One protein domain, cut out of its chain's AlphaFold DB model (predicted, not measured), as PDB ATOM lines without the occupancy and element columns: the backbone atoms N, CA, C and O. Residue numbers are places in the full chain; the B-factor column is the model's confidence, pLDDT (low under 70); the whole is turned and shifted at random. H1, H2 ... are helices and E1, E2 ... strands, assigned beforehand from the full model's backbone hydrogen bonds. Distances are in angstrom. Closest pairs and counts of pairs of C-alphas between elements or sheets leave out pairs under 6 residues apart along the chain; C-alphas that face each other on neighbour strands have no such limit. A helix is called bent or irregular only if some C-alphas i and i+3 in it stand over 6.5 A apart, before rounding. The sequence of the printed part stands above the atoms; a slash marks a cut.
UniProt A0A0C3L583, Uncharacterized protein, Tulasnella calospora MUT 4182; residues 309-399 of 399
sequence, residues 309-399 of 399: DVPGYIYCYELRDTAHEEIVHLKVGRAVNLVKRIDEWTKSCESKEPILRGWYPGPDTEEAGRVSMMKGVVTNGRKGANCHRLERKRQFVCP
ATOM      1  N   ASP A 309     -44.937  25.460 -50.106       87.50
ATOM      2  CA  ASP A 309     -43.625  26.088 -50.010       87.50
ATOM      3  C   ASP A 309     -42.976  26.125 -51.402       87.50
ATOM      4  O   ASP A 309     -42.707  25.097 -52.017       87.50
ATOM      5  N   VAL A 310     -42.692  27.332 -51.894       91.88
ATOM      6  CA  VAL A 310     -42.001  27.541 -53.173       91.88
ATOM      7  C   VAL A 310     -40.598  28.109 -52.953       91.88
ATOM      8  O   VAL A 310     -40.350  28.773 -51.938       91.88
ATOM      9  N   PRO A 311     -39.655  27.876 -53.882       94.25
ATOM     10  CA  PRO A 311     -38.361  28.539 -53.844       94.25
ATOM     11  C   PRO A 311     -38.488  30.057 -54.015       94.25
ATOM     12  O   PRO A 311     -39.223  30.544 -54.878       94.25
ATOM     13  N   GLY A 312     -37.715  30.818 -53.246       95.31
ATOM     14  CA  GLY A 312     -37.723  32.276 -53.318       95.31
ATOM     15  C   GLY A 312     -36.665  32.930 -52.441       95.31
ATOM     16  O   GLY A 312     -35.612  32.358 -52.173       95.31
ATOM     17  N   TYR A 313     -36.959  34.152 -52.017       94.81
ATOM     18  CA  TYR A 313     -36.061  35.033 -51.289       94.81
ATOM     19  C   TYR A 313     -36.727  35.526 -50.011       94.81
ATOM     20  O   TYR A 313     -37.943  35.717 -49.962       94.81
ATOM     21  N   ILE A 314     -35.912  35.779 -48.999       93.75
ATOM     22  CA  ILE A 314     -36.267  36.523 -47.795       93.75
ATOM     23  C   ILE A 314     -35.548  37.856 -47.885       93.75
ATOM     24  O   ILE A 314     -34.368  37.883 -48.209       93.75
ATOM     25  N   TYR A 315     -36.224  38.949 -47.579       93.69
ATOM     26  CA  TYR A 315     -35.634  40.281 -47.560       93.69
ATOM     27  C   TYR A 315     -35.956  40.985 -46.248       93.69
ATOM     28  O   TYR A 315     -36.902  40.622 -45.550       93.69
ATOM     29  N   CYS A 316     -35.150  41.986 -45.907       93.94
ATOM     30  CA  CYS A 316     -35.351  42.825 -44.737       93.94
ATOM     31  C   CYS A 316     -35.236  44.301 -45.122       93.94
ATOM     32  O   CYS A 316     -34.236  44.712 -45.715       93.94
ATOM     33  N   TYR A 317     -36.247  45.081 -44.759       93.31
ATOM     34  CA  TYR A 317     -36.244  46.534 -44.825       93.31
ATOM     35  C   TYR A 317     -36.072  47.134 -43.443       93.31
ATOM     36  O   TYR A 317     -36.658  46.653 -42.479       93.31
ATOM     37  N   GLU A 318     -35.332  48.226 -43.375       93.19
ATOM     38  CA  GLU A 318     -35.477  49.219 -42.323       93.19
ATOM     39  C   GLU A 318     -36.447  50.287 -42.814       93.19
ATOM     40  O   GLU A 318     -36.257  50.835 -43.896       93.19
ATOM     41  N   LEU A 319     -37.497  50.552 -42.049       92.25
ATOM     42  CA  LEU A 319     -38.440  51.625 -42.326       92.25
ATOM     43  C   LEU A 319     -38.069  52.798 -41.427       92.25
ATOM     44  O   LEU A 319     -38.243  52.715 -40.209       92.25
ATOM     45  N   ARG A 320     -37.541  53.871 -42.018       91.88
ATOM     46  CA  ARG A 320     -37.236  55.094 -41.274       91.88
ATOM     47  C   ARG A 320     -38.464  55.978 -41.198       91.88
ATOM     48  O   ARG A 320     -39.098  56.257 -42.215       91.88
ATOM     49  N   ASP A 321     -38.784  56.394 -39.982       91.56
ATOM     50  CA  ASP A 321     -39.846  57.346 -39.693       91.56
ATOM     51  C   ASP A 321     -39.204  58.674 -39.291       91.56
ATOM     52  O   ASP A 321     -38.482  58.738 -38.296       91.56
ATOM     53  N   THR A 322     -39.442  59.729 -40.069       88.69
ATOM     54  CA  THR A 322     -38.874  61.058 -39.796       88.69
ATOM     55  C   THR A 322     -39.423  61.674 -38.512       88.69
ATOM     56  O   THR A 322     -38.811  62.582 -37.965       88.69
ATOM     57  N   ALA A 323     -40.579  61.211 -38.024       92.31
ATOM     58  CA  ALA A 323     -41.141  61.695 -36.768       92.31
ATOM     59  C   ALA A 323     -40.481  61.051 -35.534       92.31
ATOM     60  O   ALA A 323     -40.519  61.637 -34.456       92.31
ATOM     61  N   HIS A 324     -39.882  59.863 -35.679       89.69
ATOM     62  CA  HIS A 324     -39.359  59.066 -34.564       89.69
ATOM     63  C   HIS A 324     -38.021  58.404 -34.928       89.69
ATOM     64  O   HIS A 324     -37.931  57.182 -35.042       89.69
ATOM     65  N   GLU A 325     -36.965  59.205 -35.087       90.00
ATOM     66  CA  GLU A 325     -35.638  58.722 -35.515       90.00
ATOM     67  C   GLU A 325     -34.979  57.728 -34.539       90.00
ATOM     68  O   GLU A 325     -34.103  56.960 -34.936       90.00
ATOM     69  N   GLU A 326     -35.403  57.713 -33.272       90.88
ATOM     70  CA  GLU A 326     -34.899  56.773 -32.261       90.88
ATOM     71  C   GLU A 326     -35.374  55.330 -32.516       90.88
ATOM     72  O   GLU A 326     -34.701  54.366 -32.146       90.88
ATOM     73  N   ILE A 327     -36.529  55.158 -33.170       88.50
ATOM     74  CA  ILE A 327     -37.175  53.855 -33.320       88.50
ATOM     75  C   ILE A 327     -36.860  53.273 -34.699       88.50
ATOM     76  O   ILE A 327     -37.314  53.754 -35.736       88.50
ATOM     77  N   VAL A 328     -36.114  52.167 -34.710       88.75
ATOM     78  CA  VAL A 328     -35.796  51.428 -35.936       88.75
ATOM     79  C   VAL A 328     -36.847  50.349 -36.173       88.75
ATOM     80  O   VAL A 328     -36.858  49.316 -35.507       88.75
ATOM     81  N   HIS A 329     -37.701  50.546 -37.175       89.19
ATOM     82  CA  HIS A 329     -38.653  49.521 -37.592       89.19
ATOM     83  C   HIS A 329     -38.024  48.588 -38.626       89.19
ATOM     84  O   HIS A 329     -37.595  49.026 -39.692       89.19
ATOM     85  N   LEU A 330     -38.013  47.285 -38.346       91.06
ATOM     86  CA  LEU A 330     -37.560  46.273 -39.295       91.06
ATOM     87  C   LEU A 330     -38.746  45.503 -39.866       91.06
ATOM     88  O   LEU A 330     -39.592  44.994 -39.136       91.06
ATOM     89  N   LYS A 331     -38.779  45.368 -41.189       90.38
ATOM     90  CA  LYS A 331     -39.755  44.553 -41.902       90.38
ATOM     91  C   LYS A 331     -39.050  43.421 -42.627       90.38
ATOM     92  O   LYS A 331     -38.382  43.643 -43.635       90.38
ATOM     93  N   VAL A 332     -39.271  42.199 -42.165       91.44
ATOM     94  CA  VAL A 332     -38.850  40.986 -42.870       91.44
ATOM     95  C   VAL A 332     -40.005  40.502 -43.744       91.44
ATOM     96  O   VAL A 332     -41.156  40.547 -43.324       91.44
ATOM     97  N   GLY A 333     -39.719  40.073 -44.970       91.56
ATOM     98  CA  GLY A 333     -40.730  39.511 -45.864       91.56
ATOM     99  C   GLY A 333     -40.152  38.493 -46.837       91.56
ATOM    100  O   GLY A 333     -38.937  38.298 -46.903       91.56
ATOM    101  N   ARG A 334     -41.037  37.853 -47.607       93.00
ATOM    102  CA  ARG A 334     -40.689  36.859 -48.631       93.00
ATOM    103  C   ARG A 334     -41.115  37.274 -50.036       93.00
ATOM    104  O   ARG A 334     -42.107  37.981 -50.214       93.00
ATOM    105  N   ALA A 335     -40.384  36.806 -51.044       94.69
ATOM    106  CA  ALA A 335     -40.705  37.036 -52.448       94.69
ATOM    107  C   ALA A 335     -40.188  35.912 -53.349       94.69
ATOM    108  O   ALA A 335     -39.046  35.493 -53.218       94.69
ATOM    109  N   VAL A 336     -40.973  35.491 -54.344       94.88
ATOM    110  CA  VAL A 336     -40.461  34.640 -55.439       94.88
ATOM    111  C   VAL A 336     -39.650  35.471 -56.442       94.88
ATOM    112  O   VAL A 336     -38.678  34.983 -57.016       94.88
ATOM    113  N   ASN A 337     -40.033  36.738 -56.637       94.62
ATOM    114  CA  ASN A 337     -39.310  37.724 -57.437       94.62
ATOM    115  C   ASN A 337     -38.945  38.920 -56.546       94.62
ATOM    116  O   ASN A 337     -39.786  39.776 -56.269       94.62
ATOM    117  N   LEU A 338     -37.697  38.938 -56.074       93.81
ATOM    118  CA  LEU A 338     -37.205  39.942 -55.134       93.81
ATOM    119  C   LEU A 338     -37.249  41.359 -55.717       93.81
ATOM    120  O   LEU A 338     -37.734  42.257 -55.042       93.81
ATOM    121  N   VAL A 339     -36.812  41.559 -56.965       93.88
ATOM    122  CA  VAL A 339     -36.734  42.895 -57.586       93.88
ATOM    123  C   VAL A 339     -38.123  43.515 -57.706       93.88
ATOM    124  O   VAL A 339     -38.345  44.629 -57.239       93.88
ATOM    125  N   LYS A 340     -39.093  42.748 -58.221       94.88
ATOM    126  CA  LYS A 340     -40.487  43.202 -58.304       94.88
ATOM    127  C   LYS A 340     -41.035  43.566 -56.923       94.88
ATOM    128  O   LYS A 340     -41.687  44.594 -56.768       94.88
ATOM    129  N   ARG A 341     -40.744  42.746 -55.908       93.88
ATOM    130  CA  ARG A 341     -41.201  43.004 -54.539       93.88
ATOM    131  C   ARG A 341     -40.544  44.243 -53.935       93.88
ATOM    132  O   ARG A 341     -41.212  44.970 -53.206       93.88
ATOM    133  N   ILE A 342     -39.273  44.489 -54.252       92.38
ATOM    134  CA  ILE A 342     -38.572  45.701 -53.833       92.38
ATOM    135  C   ILE A 342     -39.259  46.936 -54.415       92.38
ATOM    136  O   ILE A 342     -39.566  47.871 -53.678       92.38
ATOM    137  N   ASP A 343     -39.577  46.904 -55.710       92.31
ATOM    138  CA  ASP A 343     -40.271  47.998 -56.386       92.31
ATOM    139  C   ASP A 343     -41.672  48.256 -55.827       92.31
ATOM    140  O   ASP A 343     -42.057  49.414 -55.668       92.31
ATOM    141  N   GLU A 344     -42.426  47.198 -55.519       91.81
ATOM    142  CA  GLU A 344     -43.734  47.296 -54.864       91.81
ATOM    143  C   GLU A 344     -43.625  47.988 -53.499       91.81
ATOM    144  O   GLU A 344     -44.348  48.950 -53.248       91.81
ATOM    145  N   TRP A 345     -42.696  47.562 -52.633       88.19
ATOM    146  CA  TRP A 345     -42.534  48.157 -51.297       88.19
ATOM    147  C   TRP A 345     -42.093  49.614 -51.343       88.19
ATOM    148  O   TRP A 345     -42.599  50.416 -50.561       88.19
ATOM    149  N   THR A 346     -41.205  49.977 -52.271       87.62
ATOM    150  CA  THR A 346     -40.823  51.381 -52.465       87.62
ATOM    151  C   THR A 346     -42.003  52.244 -52.916       87.62
ATOM    152  O   THR A 346     -42.026  53.425 -52.603       87.62
ATOM    153  N   LYS A 347     -42.979  51.682 -53.644       90.62
ATOM    154  CA  LYS A 347     -44.166  52.421 -54.109       90.62
ATOM    155  C   LYS A 347     -45.264  52.518 -53.052       90.62
ATOM    156  O   LYS A 347     -45.938  53.532 -52.984       90.62
ATOM    157  N   SER A 348     -45.477  51.471 -52.258       86.81
ATOM    158  CA  SER A 348     -46.586  51.423 -51.292       86.81
ATOM    159  C   SER A 348     -46.323  52.182 -49.989       86.81
ATOM    160  O   SER A 348     -47.245  52.348 -49.195       86.81
ATOM    161  N   CYS A 349     -45.083  52.594 -49.724       80.50
ATOM    162  CA  CYS A 349     -44.705  53.245 -48.474       80.50
ATOM    163  C   CYS A 349     -44.382  54.723 -48.721       80.50
ATOM    164  O   CYS A 349     -43.224  55.094 -48.853       80.50
ATOM    165  N   GLU A 350     -45.417  55.561 -48.820       80.88
ATOM    166  CA  GLU A 350     -45.246  57.011 -49.007       80.88
ATOM    167  C   GLU A 350     -44.835  57.725 -47.709       80.88
ATOM    168  O   GLU A 350     -44.152  58.742 -47.754       80.88
ATOM    169  N   SER A 351     -45.230  57.192 -46.546       83.62
ATOM    170  CA  SER A 351     -45.016  57.840 -45.245       83.62
ATOM    171  C   SER A 351     -43.689  57.507 -44.563       83.62
ATOM    172  O   SER A 351     -43.296  58.214 -43.641       83.62
ATOM    173  N   LYS A 352     -43.007  56.429 -44.970       88.38
ATOM    174  CA  LYS A 352     -41.737  55.981 -44.374       88.38
ATOM    175  C   LYS A 352     -40.754  55.648 -45.477       88.38
ATOM    176  O   LYS A 352     -41.152  55.072 -46.481       88.38
ATOM    177  N   GLU A 353     -39.475  55.947 -45.275       90.56
ATOM    178  CA  GLU A 353     -38.429  55.612 -46.245       90.56
ATOM    179  C   GLU A 353     -38.007  54.140 -46.067       90.56
ATOM    180  O   GLU A 353     -37.439  53.790 -45.024       90.56
ATOM    181  N   PRO A 354     -38.275  53.244 -47.042       92.38
ATOM    182  CA  PRO A 354     -37.877  51.851 -46.940       92.38
ATOM    183  C   PRO A 354     -36.437  51.662 -47.437       92.38
ATOM    184  O   PRO A 354     -36.159  51.701 -48.635       92.38
ATOM    185  N   ILE A 355     -35.521  51.369 -46.520       92.00
ATOM    186  CA  ILE A 355     -34.113  51.089 -46.809       92.00
ATOM    187  C   ILE A 355     -33.889  49.580 -46.815       92.00
ATOM    188  O   ILE A 355     -34.037  48.909 -45.792       92.00
ATOM    189  N   LEU A 356     -33.511  49.019 -47.966       93.31
ATOM    190  CA  LEU A 356     -33.186  47.597 -48.062       93.31
ATOM    191  C   LEU A 356     -31.925  47.303 -47.238       93.31
ATOM    192  O   LEU A 356     -30.856  47.841 -47.511       93.31
ATOM    193  N   ARG A 357     -32.045  46.442 -46.224       92.88
ATOM    194  CA  ARG A 357     -30.928  46.038 -45.353       92.88
ATOM    195  C   ARG A 357     -30.266  44.733 -45.778       92.88
ATOM    196  O   ARG A 357     -29.136  44.468 -45.373       92.88
ATOM    197  N   GLY A 358     -30.952  43.923 -46.579       92.19
ATOM    198  CA  GLY A 358     -30.390  42.716 -47.172       92.19
ATOM    199  C   GLY A 358     -31.451  41.725 -47.627       92.19
ATOM    200  O   GLY A 358     -32.645  41.894 -47.363       92.19
ATOM    201  N   TRP A 359     -30.995  40.674 -48.298       93.88
ATOM    202  CA  TRP A 359     -31.815  39.550 -48.725       93.88
ATOM    203  C   TRP A 359     -31.026  38.244 -48.673       93.88
ATOM    204  O   TRP A 359     -29.802  38.234 -48.563       93.88
ATOM    205  N   TYR A 360     -31.754  37.138 -48.724       91.75
ATOM    206  CA  TYR A 360     -31.228  35.787 -48.725       91.75
ATOM    207  C   TYR A 360     -32.067  34.902 -49.665       91.75
ATOM    208  O   TYR A 360     -33.295  34.992 -49.616       91.75
ATOM    209  N   PRO A 361     -31.458  34.008 -50.460       92.12
ATOM    210  CA  PRO A 361     -30.014  33.873 -50.652       92.12
ATOM    211  C   PRO A 361     -29.414  35.073 -51.396       92.12
ATOM    212  O   PRO A 361     -30.049  35.649 -52.285       92.12
ATOM    213  N   GLY A 362     -28.209  35.471 -50.983       87.94
ATOM    214  CA  GLY A 362     -27.400  36.455 -51.703       87.94
ATOM    215  C   GLY A 362     -26.784  35.845 -52.970       87.94
ATOM    216  O   GLY A 362     -26.922  34.641 -53.182       87.94
ATOM    217  N   PRO A 363     -26.149  36.648 -53.834       88.94
ATOM    218  CA  PRO A 363     -25.414  36.120 -54.983       88.94
ATOM    219  C   PRO A 363     -24.264  35.200 -54.535       88.94
ATOM    220  O   PRO A 363     -23.626  35.470 -53.522       88.94
ATOM    221  N   ASP A 364     -23.991  34.145 -55.312       82.06
ATOM    222  CA  ASP A 364     -22.980  33.108 -55.008       82.06
ATOM    223  C   ASP A 364     -21.526  33.631 -55.087       82.06
ATOM    224  O   ASP A 364     -20.576  32.919 -54.772       82.06
ATOM    225  N   THR A 365     -21.329  34.864 -55.555       80.31
ATOM    226  CA  THR A 365     -20.014  35.491 -55.720       80.31
ATOM    227  C   THR A 365     -19.452  35.954 -54.379       80.31
ATOM    228  O   THR A 365     -20.162  36.607 -53.617       80.31
ATOM    229  N   GLU A 366     -18.153  35.744 -54.138       69.88
ATOM    230  CA  GLU A 366     -17.432  36.254 -52.951       69.88
ATOM    231  C   GLU A 366     -17.536  37.786 -52.778       69.88
ATOM    232  O   GLU A 366     -17.346  38.330 -51.690       69.88
ATOM    233  N   GLU A 367     -17.946  38.498 -53.830       68.88
ATOM    234  CA  GLU A 367     -18.314  39.915 -53.793       68.88
ATOM    235  C   GLU A 367     -19.656  40.205 -53.097       68.88
ATOM    236  O   GLU A 367     -20.075  41.362 -53.041       68.88
ATOM    237  N   ALA A 368     -20.317  39.206 -52.498       62.97
ATOM    238  CA  ALA A 368     -21.561  39.351 -51.737       62.97
ATOM    239  C   ALA A 368     -21.495  40.464 -50.665       62.97
ATOM    240  O   ALA A 368     -22.503  41.100 -50.358       62.97
ATOM    241  N   GLY A 369     -20.302  40.759 -50.131       63.41
ATOM    242  CA  GLY A 369     -20.072  41.857 -49.184       63.41
ATOM    243  C   GLY A 369     -20.072  43.267 -49.794       63.41
ATOM    244  O   GLY A 369     -20.177  44.242 -49.050       63.41
ATOM    245  N   ARG A 370     -19.964  43.394 -51.123       69.19
ATOM    246  CA  ARG A 370     -19.934  44.665 -51.872       69.19
ATOM    247  C   ARG A 370     -21.184  44.913 -52.710       69.19
ATOM    248  O   ARG A 370     -21.235  45.907 -53.432       69.19
ATOM    249  N   VAL A 371     -22.183  44.036 -52.635       71.88
ATOM    250  CA  VAL A 371     -23.392  44.184 -53.447       71.88
ATOM    251  C   VAL A 371     -24.084  45.483 -53.058       71.88
ATOM    252  O   VAL A 371     -24.450  45.696 -51.899       71.88
ATOM    253  N   SER A 372     -24.238  46.368 -54.041       79.19
ATOM    254  CA  SER A 372     -24.930  47.631 -53.846       79.19
ATOM    255  C   SER A 372     -26.367  47.354 -53.414       79.19
ATOM    256  O   SER A 372     -27.132  46.695 -54.115       79.19
ATOM    257  N   MET A 373     -26.744  47.877 -52.247       82.19
ATOM    258  CA  MET A 373     -28.132  47.859 -51.772       82.19
ATOM    259  C   MET A 373     -28.987  48.921 -52.480       82.19
ATOM    260  O   MET A 373     -30.171  49.062 -52.172       82.19
ATOM    261  N   MET A 374     -28.400  49.688 -53.410       80.44
ATOM    262  CA  MET A 374     -29.134  50.676 -54.184       80.44
ATOM    263  C   MET A 374     -30.150  49.994 -55.094       80.44
ATOM    264  O   MET A 374     -29.883  48.983 -55.753       80.44
ATOM    265  N   LYS A 375     -31.334  50.597 -55.146       78.25
ATOM    266  CA  LYS A 375     -32.412  50.181 -56.034       78.25
ATOM    267  C   LYS A 375     -31.909  50.105 -57.481       78.25
ATOM    268  O   LYS A 375     -31.228  51.009 -57.953       78.25
ATOM    269  N   GLY A 376     -32.253  49.019 -58.173       81.50
ATOM    270  CA  GLY A 376     -31.862  48.781 -59.568       81.50
ATOM    271  C   GLY A 376     -30.511  48.083 -59.765       81.50
ATOM    272  O   GLY A 376     -30.239  47.640 -60.874       81.50
ATOM    273  N   VAL A 377     -29.700  47.923 -58.711       87.38
ATOM    274  CA  VAL A 377     -28.388  47.234 -58.772       87.38
ATOM    275  C   VAL A 377     -28.389  45.921 -57.972       87.38
ATOM    276  O   VAL A 377     -27.385  45.221 -57.878       87.38
ATOM    277  N   VAL A 378     -29.535  45.550 -57.398       89.19
ATOM    278  CA  VAL A 378     -29.685  44.327 -56.603       89.19
ATOM    279  C   VAL A 378     -29.540  43.100 -57.502       89.19
ATOM    280  O   VAL A 378     -30.383  42.834 -58.358       89.19
ATOM    281  N   THR A 379     -28.476  42.330 -57.282       89.75
ATOM    282  CA  THR A 379     -28.242  41.047 -57.951       89.75
ATOM    283  C   THR A 379     -28.798  39.907 -57.108       89.75
ATOM    284  O   THR A 379     -28.337  39.646 -55.993       89.75
ATOM    285  N   ASN A 380     -29.788  39.202 -57.643       90.00
ATOM    286  CA  ASN A 380     -30.387  38.069 -56.953       90.00
ATOM    287  C   ASN A 380     -29.493  36.831 -57.076       90.00
ATOM    288  O   ASN A 380     -29.048  36.497 -58.172       90.00
ATOM    289  N   GLY A 381     -29.305  36.109 -55.971       90.81
ATOM    290  CA  GLY A 381     -28.726  34.768 -56.010       90.81
ATOM    291  C   GLY A 381     -29.708  33.706 -56.498       90.81
ATOM    292  O   GLY A 381     -30.838  33.998 -56.918       90.81
ATOM    293  N   ARG A 382     -29.297  32.440 -56.383       93.25
ATOM    294  CA  ARG A 382     -30.193  31.298 -56.608       93.25
ATOM    295  C   ARG A 382     -31.336  31.336 -55.595       93.25
ATOM    296  O   ARG A 382     -31.143  31.684 -54.433       93.25
ATOM    297  N   LYS A 383     -32.550  30.988 -56.027       94.62
ATOM    298  CA  LYS A 383     -33.716  30.944 -55.133       94.62
ATOM    299  C   LYS A 383     -33.480  29.921 -54.025       94.62
ATOM    300  O   LYS A 383     -33.174  28.763 -54.304       94.62
ATOM    301  N   GLY A 384     -33.675  30.342 -52.781       90.19
ATOM    302  CA  GLY A 384     -33.599  29.457 -51.629       90.19
ATOM    303  C   GLY A 384     -34.824  28.558 -51.591       90.19
ATOM    304  O   GLY A 384     -35.944  29.023 -51.813       90.19
ATOM    305  N   ALA A 385     -34.629  27.274 -51.305       87.62
ATOM    306  CA  ALA A 385     -35.747  26.365 -51.088       87.62
ATOM    307  C   ALA A 385     -36.580  26.815 -49.874       87.62
ATOM    308  O   ALA A 385     -36.039  27.298 -48.877       87.62
ATOM    309  N   ASN A 386     -37.895  26.607 -49.939       84.06
ATOM    310  CA  ASN A 386     -38.815  26.755 -48.807       84.06
ATOM    311  C   ASN A 386     -38.844  28.155 -48.162       84.06
ATOM    312  O   ASN A 386     -38.936  28.279 -46.936       84.06
ATOM    313  N   CYS A 387     -38.795  29.231 -48.958       83.88
ATOM    314  CA  CYS A 387     -38.748  30.596 -48.414       83.88
ATOM    315  C   CYS A 387     -39.995  30.947 -47.575       83.88
ATOM    316  O   CYS A 387     -39.903  31.703 -46.610       83.88
ATOM    317  N   HIS A 388     -41.142  30.343 -47.893       79.06
ATOM    318  CA  HIS A 388     -42.405  30.470 -47.155       79.06
ATOM    319  C   HIS A 388     -42.310  29.985 -45.701       79.06
ATOM    320  O   HIS A 388     -42.884  30.592 -44.796       79.06
ATOM    321  N   ARG A 389     -41.540  28.926 -45.449       78.56
ATOM    322  CA  ARG A 389     -41.338  28.378 -44.108       78.56
ATOM    323  C   ARG A 389     -40.339  29.182 -43.283       78.56
ATOM    324  O   ARG A 389     -40.474  29.279 -42.066       78.56
ATOM    325  N   LEU A 390     -39.332  29.759 -43.932       72.12
ATOM    326  CA  LEU A 390     -38.300  30.536 -43.249       72.12
ATOM    327  C   LEU A 390     -38.824  31.869 -42.693       72.12
ATOM    328  O   LEU A 390     -38.308  32.332 -41.679       72.12
ATOM    329  N   GLU A 391     -39.857  32.465 -43.297       65.19
ATOM    330  CA  GLU A 391     -40.476  33.684 -42.756       65.19
ATOM    331  C   GLU A 391     -41.212  33.420 -41.438       65.19
ATOM    332  O   GLU A 391     -40.991  34.149 -40.472       65.19
ATOM    333  N   ARG A 392     -41.985  32.324 -41.351       63.53
ATOM    334  CA  ARG A 392     -42.665  31.922 -40.104       63.53
ATOM    335  C   ARG A 392     -41.689  31.781 -38.935       63.53
ATOM    336  O   ARG A 392     -42.018  32.122 -37.809       63.53
ATOM    337  N   LYS A 393     -40.452  31.351 -39.208       57.00
ATOM    338  CA  LYS A 393     -39.381  31.206 -38.206       57.00
ATOM    339  C   LYS A 393     -38.721  32.522 -37.781       57.00
ATOM    340  O   LYS A 393     -37.972  32.515 -36.810       57.00
ATOM    341  N   ARG A 394     -38.938  33.636 -38.490       50.94
ATOM    342  CA  ARG A 394     -38.246  34.918 -38.237       50.94
ATOM    343  C   ARG A 394     -39.123  36.019 -37.657       50.94
ATOM    344  O   ARG A 394     -38.575  37.030 -37.231       50.94
ATOM    345  N   GLN A 395     -40.430  35.808 -37.539       45.47
ATOM    346  CA  GLN A 395     -41.321  36.722 -36.812       45.47
ATOM    347  C   GLN A 395     -41.031  36.782 -35.297       45.47
ATOM    348  O   GLN A 395     -41.631  37.570 -34.582       45.47
ATOM    349  N   PHE A 396     -40.073  35.992 -34.806       37.41
ATOM    350  CA  PHE A 396     -39.776  35.804 -33.387       37.41
ATOM    351  C   PHE A 396     -38.962  36.916 -32.704       37.41
ATOM    352  O   PHE A 396     -38.697  36.788 -31.512       37.41
ATOM    353  N   VAL A 397     -38.552  37.994 -33.384       33.81
ATOM    354  CA  VAL A 397     -37.796  39.080 -32.726       33.81
ATOM    355  C   VAL A 397     -38.084  40.445 -33.360       33.81
ATOM    356  O   VAL A 397     -37.440  40.810 -34.341       33.81
ATOM    357  N   CYS A 398     -39.011  41.201 -32.768       25.75
ATOM    358  CA  CYS A 398     -38.914  42.656 -32.572       25.75
ATOM    359  C   CYS A 398     -40.046  43.098 -31.614       25.75
ATOM    360  O   CYS A 398     -41.203  43.021 -32.030       25.75
ATOM    361  N   PRO A 399     -39.769  43.464 -30.348       32.06
ATOM    362  CA  PRO A 399     -40.705  44.261 -29.554       32.06
ATOM    363  C   PRO A 399     -40.841  45.682 -30.109       32.06
ATOM    364  O   PRO A 399     -39.868  46.165 -30.740       32.06
TER     365      PRO A 399
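AT A GLANCE: This is residues 309 to 399 of the 399 residues of an uncharacterized protein of Tulasnella calospora MUT 4182 (UniProt A0A0C3L583). A small, strongly twisted sheet of three strands forms the core, with helix H1 over one face and the short helix H3 over the other. The short helix H2 lies off the sheet, out to the side of E3, and from it residues 371 to 386 wind back round the end of the sheet where E1 begins to reach H3. The printed part has 91 residues, with three named strands and three named helices in the order E1, E2, H1, E3, H2, H3; the sheet's order is E2, E1, E3, antiparallel throughout. The class is mixed, helices and strands, with under half of the residues in named elements. The whole is compact, with a radius of gyration of the C-alphas of 13.5 A and spans of 38 by 28 by 23 A.

IN THESE COORDINATES: E1, residues 313 to 320, begins at C-alpha 313, (-36.061, 35.033, -51.289), and is 22.5 A long. E2 is residues 329 to 335, 19.5 A. H1, residues 338 to 348, is 15.3 A long and begins at C-alpha 338, (-37.205, 39.942, -55.134). E3, residues 353 to 360, is 21.2 A long. H2 is residues 366 to 370. H3, residues 387 to 392, ends at C-alpha 392, (-42.665, 31.922, -40.104).

HOW THE PARTS SIT: E1 and E2 form a hairpin, antiparallel at 154 degrees, with N 317 and O 331 2.8 A apart, within hydrogen-bond range. E1 and E3 are antiparallel at 155 degrees, with N 318 and O 355 at 2.8 A. E2, H1 and E3 make a split strand-helix-strand unit, two strands running the same way with E1 between them, and its crossover is right-handed. H1 is on the sheet at a height of 7.1 A, over none of its strands, but only just: 2 of its 11 C-alphas fall on E2 and 2 on E1. The closest C-alphas of H1 and E3 are those of Thr 346 and Pro 354, 6.3 A apart. H3 is on the opposite face, at a height of 8.2 A over the sheet, which gives three layers, helices on both faces of a sheet. H3 lies over E2 and runs along the strands, at 18 degrees to E2 on the local plane. The closest C-alphas of H3 and E2 are those of Cys 387 and Arg 334, 6.6 A apart. H2 is not on the sheet and is apart from H1 and H3; it is irregular, with C-alphas 366 and 369 7.2 A apart. In H1 every O i to N i+4 pair is within hydrogen-bond range; in H3 1 of 2 is, and in H2 0 of 1, beside 1 of 2 O i to N i+3 pairs.

THE WHOLE: The two farthest C-alphas, those of Ala 323 and Thr 365, are 38.6 A apart. The printed part has no cut and ends at the chain's last residue, 399. The link from H2 to H3 is long, 16 residues. The mean pLDDT of the printed part is 83.6; residues 366 to 370 and 391 to 399 are under 70.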